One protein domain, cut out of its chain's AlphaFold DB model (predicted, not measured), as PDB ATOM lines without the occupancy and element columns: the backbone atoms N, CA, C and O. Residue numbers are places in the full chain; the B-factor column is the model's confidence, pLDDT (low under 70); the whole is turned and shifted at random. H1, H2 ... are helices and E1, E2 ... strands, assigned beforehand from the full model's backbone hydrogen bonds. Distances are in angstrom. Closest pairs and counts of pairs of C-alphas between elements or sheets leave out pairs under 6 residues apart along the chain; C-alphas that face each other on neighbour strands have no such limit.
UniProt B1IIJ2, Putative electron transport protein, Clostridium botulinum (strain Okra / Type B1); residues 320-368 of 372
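What this domain is: This is residues 320 to 368 of the 372 residues of the protein "Putative electron transport protein" of Clostridium botulinum (strain Okra / Type B1) (UniProt B1IIJ2). Two parallel strands, E1 and E2, lie side by side with H1 packed over them; beyond E2 a long loop, residues 351 to 368, extends the body and folds back, with residues 358 to 363 sticking out. The 49 printed residues run E1, H1, E2, class mixed, with under half in named elements. The whole is only just compact, close to loose, radius of gyration of the C-alphas 11.2 A, spanning 33 by 17 by 15 A.

Where its parts are: Find C-alpha 320 at (42.343, 97.156, 39.643), where E1, residues 320 to 324, begins. E2, residues 344 to 350, runs 18.0 A to C-alpha 350 at (52.688, 100.029, 30.155). H1, residues 331 to 340, measures 14.3 A.

How they stand to each other: Look across E1 and E2, parallel at 25 degrees: N 322 and O 347 are 2.9 A apart, within hydrogen-bond range. E1, H1, E2 form a strand-helix-strand unit, parallel neighbours joined through a helix, with a right-handed crossover. The closest C-alphas of H1 and E1 are Glu 331 and Val 324, 5.7 A; of H1 and E2, Ala 338 and Ile 345, 7.2 A. In H1 every O i to N i+4 pair is within hydrogen-bond range.

The domain as a whole: The farthest C-alphas, Asn 342 and Pro 357, are 33.1 A apart. The printed part has no cut, neither link is long, and no printed residue is under 70 in pLDDT.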
ATOM      1  N   LEU A 320      41.590  95.934  39.933       95.94
ATOM      2  CA  LEU A 320      42.343  97.156  39.643       95.94
ATOM      3  C   LEU A 320      43.359  96.912  38.521       95.94
ATOM      4  O   LEU A 320      44.215  96.032  38.626       95.94
ATOM      5  N   GLY A 321      43.271  97.692  37.446       96.50
ATOM      6  CA  GLY A 321      44.300  97.740  36.406       96.50
ATOM      7  C   GLY A 321      45.373  98.769  36.756       96.50
ATOM      8  O   GLY A 321      45.045  99.878  37.169       96.50
ATOM      9  N   LEU A 322      46.646  98.416  36.582       96.19
ATOM     10  CA  LEU A 322      47.770  99.326  36.810       96.19
ATOM     11  C   LEU A 322      48.338  99.805  35.472       96.19
ATOM     12  O   LEU A 322      48.697  98.987  34.626       96.19
ATOM     13  N   LEU A 323      48.441 101.125  35.301       94.88
ATOM     14  CA  LEU A 323      49.070 101.751  34.138       94.88
ATOM     15  C   LEU A 323      50.444 102.306  34.527       94.88
ATOM     16  O   LEU A 323      50.534 103.317  35.222       94.88
ATOM     17  N   VAL A 324      51.510 101.658  34.067       94.19
ATOM     18  CA  VAL A 324      52.891 102.084  34.325       94.19
ATOM     19  C   VAL A 324      53.247 103.243  33.398       94.19
ATOM     20  O   VAL A 324      53.089 103.151  32.180       94.19
ATOM     21  N   CYS A 325      53.767 104.333  33.958       91.56
ATOM     22  CA  CYS A 325      54.199 105.499  33.194       91.56
ATOM     23  C   CYS A 325      55.659 105.832  33.509       91.56
ATOM     24  O   CYS A 325      56.029 105.948  34.672       91.56
ATOM     25  N   ALA A 326      56.481 106.056  32.478       90.19
ATOM     26  CA  ALA A 326      57.871 106.493  32.662       90.19
ATOM     27  C   ALA A 326      57.993 107.863  33.338       90.19
ATOM     28  O   ALA A 326      59.034 108.183  33.901       90.19
ATOM     29  N   CYS A 327      56.941 108.671  33.261       88.19
ATOM     30  CA  CYS A 327      56.905 109.991  33.862       88.19
ATOM     31  C   CYS A 327      56.467 109.968  35.327       88.19
ATOM     32  O   CYS A 327      56.418 111.032  35.911       88.19
ATOM     33  N   GLY A 328      56.088 108.827  35.910       86.75
ATOM     34  CA  GLY A 328      55.524 108.786  37.260       86.75
ATOM     35  C   GLY A 328      55.896 107.514  38.009       86.75
ATOM     36  O   GLY A 328      57.040 107.060  37.958       86.75
ATOM     37  N   ALA A 329      54.921 106.938  38.711       84.69
ATOM     38  CA  ALA A 329      55.141 105.745  39.511       84.69
ATOM     39  C   ALA A 329      55.516 104.539  38.635       84.69
ATOM     40  O   ALA A 329      54.862 104.228  37.634       84.69
ATOM     41  N   ASN A 330      56.567 103.835  39.055       88.50
ATOM     42  CA  ASN A 330      56.944 102.559  38.464       88.50
ATOM     43  C   ASN A 330      55.975 101.443  38.902       88.50
ATOM     44  O   ASN A 330      55.145 101.615  39.795       88.50
ATOM     45  N   GLU A 331      56.092 100.276  38.268       92.19
ATOM     46  CA  GLU A 331      55.235  99.122  38.564       92.19
ATOM     47  C   GLU A 331      55.288  98.703  40.041       92.19
ATOM     48  O   GLU A 331      54.250  98.426  40.635       92.19
ATOM     49  N   GLU A 332      56.481  98.694  40.641       91.88
ATOM     50  CA  GLU A 332      56.685  98.352  42.053       91.88
ATOM     51  C   GLU A 332      55.864  99.263  42.970       91.88
ATOM     52  O   GLU A 332      55.101  98.782  43.807       91.88
ATOM     53  N   ARG A 333      55.947 100.578  42.757       92.12
ATOM     54  CA  ARG A 333      55.217 101.561  43.550       92.12
ATOM     55  C   ARG A 333      53.709 101.457  43.345       92.12
ATOM     56  O   ARG A 333      52.962 101.542  44.314       92.12
ATOM     57  N   LEU A 334      53.247 101.245  42.112       93.75
ATOM     58  CA  LEU A 334      51.819 101.057  41.834       93.75
ATOM     59  C   LEU A 334      51.265  99.803  42.526       93.75
ATOM     60  O   LEU A 334      50.173  99.845  43.090       93.75
ATOM     61  N   LYS A 335      52.026  98.702  42.522       94.94
ATOM     62  CA  LYS A 335      51.663  97.462  43.223       94.94
ATOM     63  C   LYS A 335      51.646  97.637  44.739       94.94
ATOM     64  O   LYS A 335      50.737  97.126  45.390       94.94
ATOM     65  N   ASP A 336      52.615  98.361  45.291       94.38
ATOM     66  CA  ASP A 336      52.671  98.697  46.716       94.38
ATOM     67  C   ASP A 336      51.428  99.492  47.152       94.38
ATOM     68  O   ASP A 336      50.717  99.073  48.066       94.38
ATOM     69  N   VAL A 337      51.084 100.567  46.431       93.62
ATOM     70  CA  VAL A 337      49.866 101.353  46.703       93.62
ATOM     71  C   VAL A 337      48.609 100.489  46.575       93.62
ATOM     72  O   VAL A 337      47.770 100.498  47.472       93.62
ATOM     73  N   ALA A 338      48.486  99.692  45.509       95.00
ATOM     74  CA  ALA A 338      47.339  98.804  45.315       95.00
ATOM     75  C   ALA A 338      47.190  97.779  46.452       95.00
ATOM     76  O   ALA A 338      46.076  97.514  46.905       95.00
ATOM     77  N   THR A 339      48.307  97.243  46.950       93.56
ATOM     78  CA  THR A 339      48.320  96.319  48.093       93.56
ATOM     79  C   THR A 339      47.831  97.015  49.359       93.56
ATOM     80  O   THR A 339      46.970  96.481  50.054       93.56
ATOM     81  N   LYS A 340      48.308  98.236  49.630       93.88
ATOM     82  CA  LYS A 340      47.859  99.052  50.772       93.88
ATOM     83  C   LYS A 340      46.383  99.455  50.680       93.88
ATOM     84  O   LYS A 340      45.731  99.602  51.704       93.88
ATOM     85  N   MET A 341      45.846  99.578  49.466       95.00
ATOM     86  CA  MET A 341      44.417  99.789  49.197       95.00
ATOM     87  C   MET A 341      43.572  98.503  49.279       95.00
ATOM     88  O   MET A 341      42.368  98.546  49.030       95.00
ATOM     89  N   ASN A 342      44.175  97.347  49.590       93.75
ATOM     90  CA  ASN A 342      43.516  96.035  49.586       93.75
ATOM     91  C   ASN A 342      42.890  95.664  48.220       93.75
ATOM     92  O   ASN A 342      41.847  95.007  48.149       93.75
ATOM     93  N   ALA A 343      43.521  96.110  47.130       95.00
ATOM     94  CA  ALA A 343      43.029  95.927  45.772       95.00
ATOM     95  C   ALA A 343      43.523  94.644  45.109       95.00
ATOM     96  O   ALA A 343      44.690  94.263  45.204       95.00
ATOM     97  N   LYS A 344      42.628  94.000  44.349       95.19
ATOM     98  CA  LYS A 344      42.976  92.843  43.525       95.19
ATOM     99  C   LYS A 344      43.495  93.322  42.177       95.19
ATOM    100  O   LYS A 344      42.717  93.714  41.310       95.19
ATOM    101  N   ILE A 345      44.806  93.256  41.981       96.62
ATOM    102  CA  ILE A 345      45.424  93.638  40.709       96.62
ATOM    103  C   ILE A 345      44.967  92.666  39.613       96.62
ATOM    104  O   ILE A 345      45.227  91.465  39.684       96.62
ATOM    105  N   ALA A 346      44.274  93.193  38.605       96.75
ATOM    106  CA  ALA A 346      43.732  92.430  37.483       96.75
ATOM    107  C   ALA A 346      44.682  92.389  36.276       96.75
ATOM    108  O   ALA A 346      44.609  91.474  35.462       96.75
ATOM    109  N   GLY A 347      45.580  93.367  36.162       96.88
ATOM    110  CA  GLY A 347      46.559  93.446  35.087       96.88
ATOM    111  C   GLY A 347      47.463  94.660  35.234       96.88
ATOM    112  O   GLY A 347      47.120  95.627  35.917       96.88
ATOM    113  N   VAL A 348      48.623  94.599  34.585       96.50
ATOM    114  CA  VAL A 348      49.580  95.703  34.505       96.50
ATOM    115  C   VAL A 348      49.877  95.950  33.038       96.50
ATOM    116  O   VAL A 348      50.233  95.021  32.313       96.50
ATOM    117  N   VAL A 349      49.720  97.194  32.604       95.75
ATOM    118  CA  VAL A 349      49.999  97.613  31.234       95.75
ATOM    119  C   VAL A 349      50.902  98.830  31.277       95.75
ATOM    120  O   VAL A 349      50.765  99.707  32.127       95.75
ATOM    121  N   ASP A 350      51.834  98.876  30.343       95.50
ATOM    122  CA  ASP A 350      52.688 100.029  30.155       95.50
ATOM    123  C   ASP A 350      51.971 101.091  29.315       95.50
ATOM    124  O   ASP A 350      51.263 100.783  28.355       95.50
ATOM    125  N   CYS A 351      52.185 102.365  29.636       94.12
ATOM    126  CA  CYS A 351      51.800 103.456  28.754       94.12
ATOM    127  C   CYS A 351      52.393 103.230  27.357       94.12
ATOM    128  O   CYS A 351      53.581 102.955  27.224       94.12
ATOM    129  N   LYS A 352      51.593 103.431  26.304       93.94
ATOM    130  CA  LYS A 352      52.022 103.269  24.901       93.94
ATOM    131  C   LYS A 352      53.247 104.111  24.507       93.94
ATOM    132  O   LYS A 352      53.908 103.805  23.521       93.94
ATOM    133  N   ASN A 353      53.528 105.173  25.264       93.06
ATOM    134  CA  ASN A 353      54.665 106.063  25.044       93.06
ATOM    135  C   ASN A 353      55.911 105.659  25.842       93.06
ATOM    136  O   ASN A 353      56.905 106.375  25.769       93.06
ATOM    137  N   ILE A 354      55.893 104.570  26.616       94.25
ATOM    138  CA  ILE A 354      57.113 104.089  27.264       94.25
ATOM    139  C   ILE A 354      58.000 103.360  26.257       94.25
ATOM    140  O   ILE A 354      57.535 102.566  25.443       94.25
ATOM    141  N   GLU A 355      59.299 103.578  26.375       94.88
ATOM    142  CA  GLU A 355      60.323 102.717  25.809       94.88
ATOM    143  C   GLU A 355      61.289 102.294  26.907       94.88
ATOM    144  O   GLU A 355      61.527 103.028  27.868       94.88
ATOM    145  N   TYR A 356      61.874 101.107  26.758       93.88
ATOM    146  CA  TYR A 356      62.893 100.597  27.666       93.88
ATOM    147  C   TYR A 356      64.223 100.495  26.921       93.88
ATOM    148  O   TYR A 356      64.501  99.448  26.335       93.88
ATOM    149  N   PRO A 357      65.079 101.535  26.968       91.19
ATOM    150  CA  PRO A 357      66.328 101.563  26.203       91.19
ATOM    151  C   PRO A 357      67.280 100.398  26.502       91.19
ATOM    152  O   PRO A 357      68.113 100.047  25.676       91.19
ATOM    153  N   LYS A 358      67.171  99.805  27.697       90.31
ATOM    154  CA  LYS A 358      67.980  98.658  28.143       90.31
ATOM    155  C   LYS A 358      67.199  97.336  28.175       90.31
ATOM    156  O   LYS A 358      67.724  96.327  28.635       90.31
ATOM    157  N   GLY A 359      65.952  97.335  27.706       90.62
ATOM    158  CA  GLY A 359      64.990  96.250  27.905       90.62
ATOM    159  C   GLY A 359      64.211  96.384  29.218       90.62
ATOM    160  O   GLY A 359      64.699  96.942  30.206       90.62
ATOM    161  N   LYS A 360      62.961  95.904  29.225       88.81
ATOM    162  CA  LYS A 360      62.086  95.958  30.405       88.81
ATOM    163  C   LYS A 360      62.697  95.130  31.540       88.81
ATOM    164  O   LYS A 360      63.107  93.996  31.325       88.81
ATOM    165  N   GLY A 361      62.784  95.718  32.733       84.69
ATOM    166  CA  GLY A 361      63.441  95.110  33.901       84.69
ATOM    167  C   GLY A 361      64.945  95.393  34.023       84.69
ATOM    168  O   GLY A 361      65.498  95.217  35.102       84.69
ATOM    169  N   ASN A 362      65.593  95.927  32.981       85.00
ATOM    170  CA  ASN A 362      67.037  96.216  32.958       85.00
ATOM    171  C   ASN A 362      67.356  97.722  33.071       85.00
ATOM    172  O   ASN A 362      68.412  98.199  32.645       85.00
ATOM    173  N   GLY A 363      66.425  98.502  33.623       82.75
ATOM    174  CA  GLY A 363      66.553  99.945  33.813       82.75
ATOM    175  C   GLY A 363      65.200 100.661  33.816       82.75
ATOM    176  O   GLY A 363      64.168 100.035  33.562       82.75
ATOM    177  N   PRO A 364      65.186 101.975  34.103       86.12
ATOM    178  CA  PRO A 364      63.967 102.767  34.029       86.12
ATOM    179  C   PRO A 364      63.503 102.896  32.574       86.12
ATOM    180  O   PRO A 364      64.316 103.069  31.662       86.12
ATOM    181  N   GLY A 365      62.189 102.831  32.368       91.00
ATOM    182  CA  GLY A 365      61.598 103.221  31.095       91.00
ATOM    183  C   GLY A 365      61.660 104.737  30.910       91.00
ATOM    184  O   GLY A 365      61.749 105.492  31.878       91.00
ATOM    185  N   LYS A 366      61.604 105.187  29.660       92.69
ATOM    186  CA  LYS A 366      61.570 106.600  29.282       92.69
ATOM    187  C   LYS A 366      60.364 106.866  28.395       92.69
ATOM    188  O   LYS A 366      60.019 106.044  27.555       92.69
ATOM    189  N   CYS A 367      59.714 108.008  28.592       93.69
ATOM    190  CA  CYS A 367      58.612 108.426  27.732       93.69
ATOM    191  C   CYS A 367      59.164 108.946  26.400       93.69
ATOM    192  O   CYS A 367      60.135 109.701  26.421       93.69
ATOM    193  N   LYS A 368      58.559 108.606  25.259       92.88
ATOM    194  CA  LYS A 368      58.941 109.176  23.955       92.88
ATOM    195  C   LYS A 368      58.763 110.697  23.944       92.88
ATOM    196  O   LYS A 368      59.700 111.408  23.613       92.88
TER     197      LYS A 368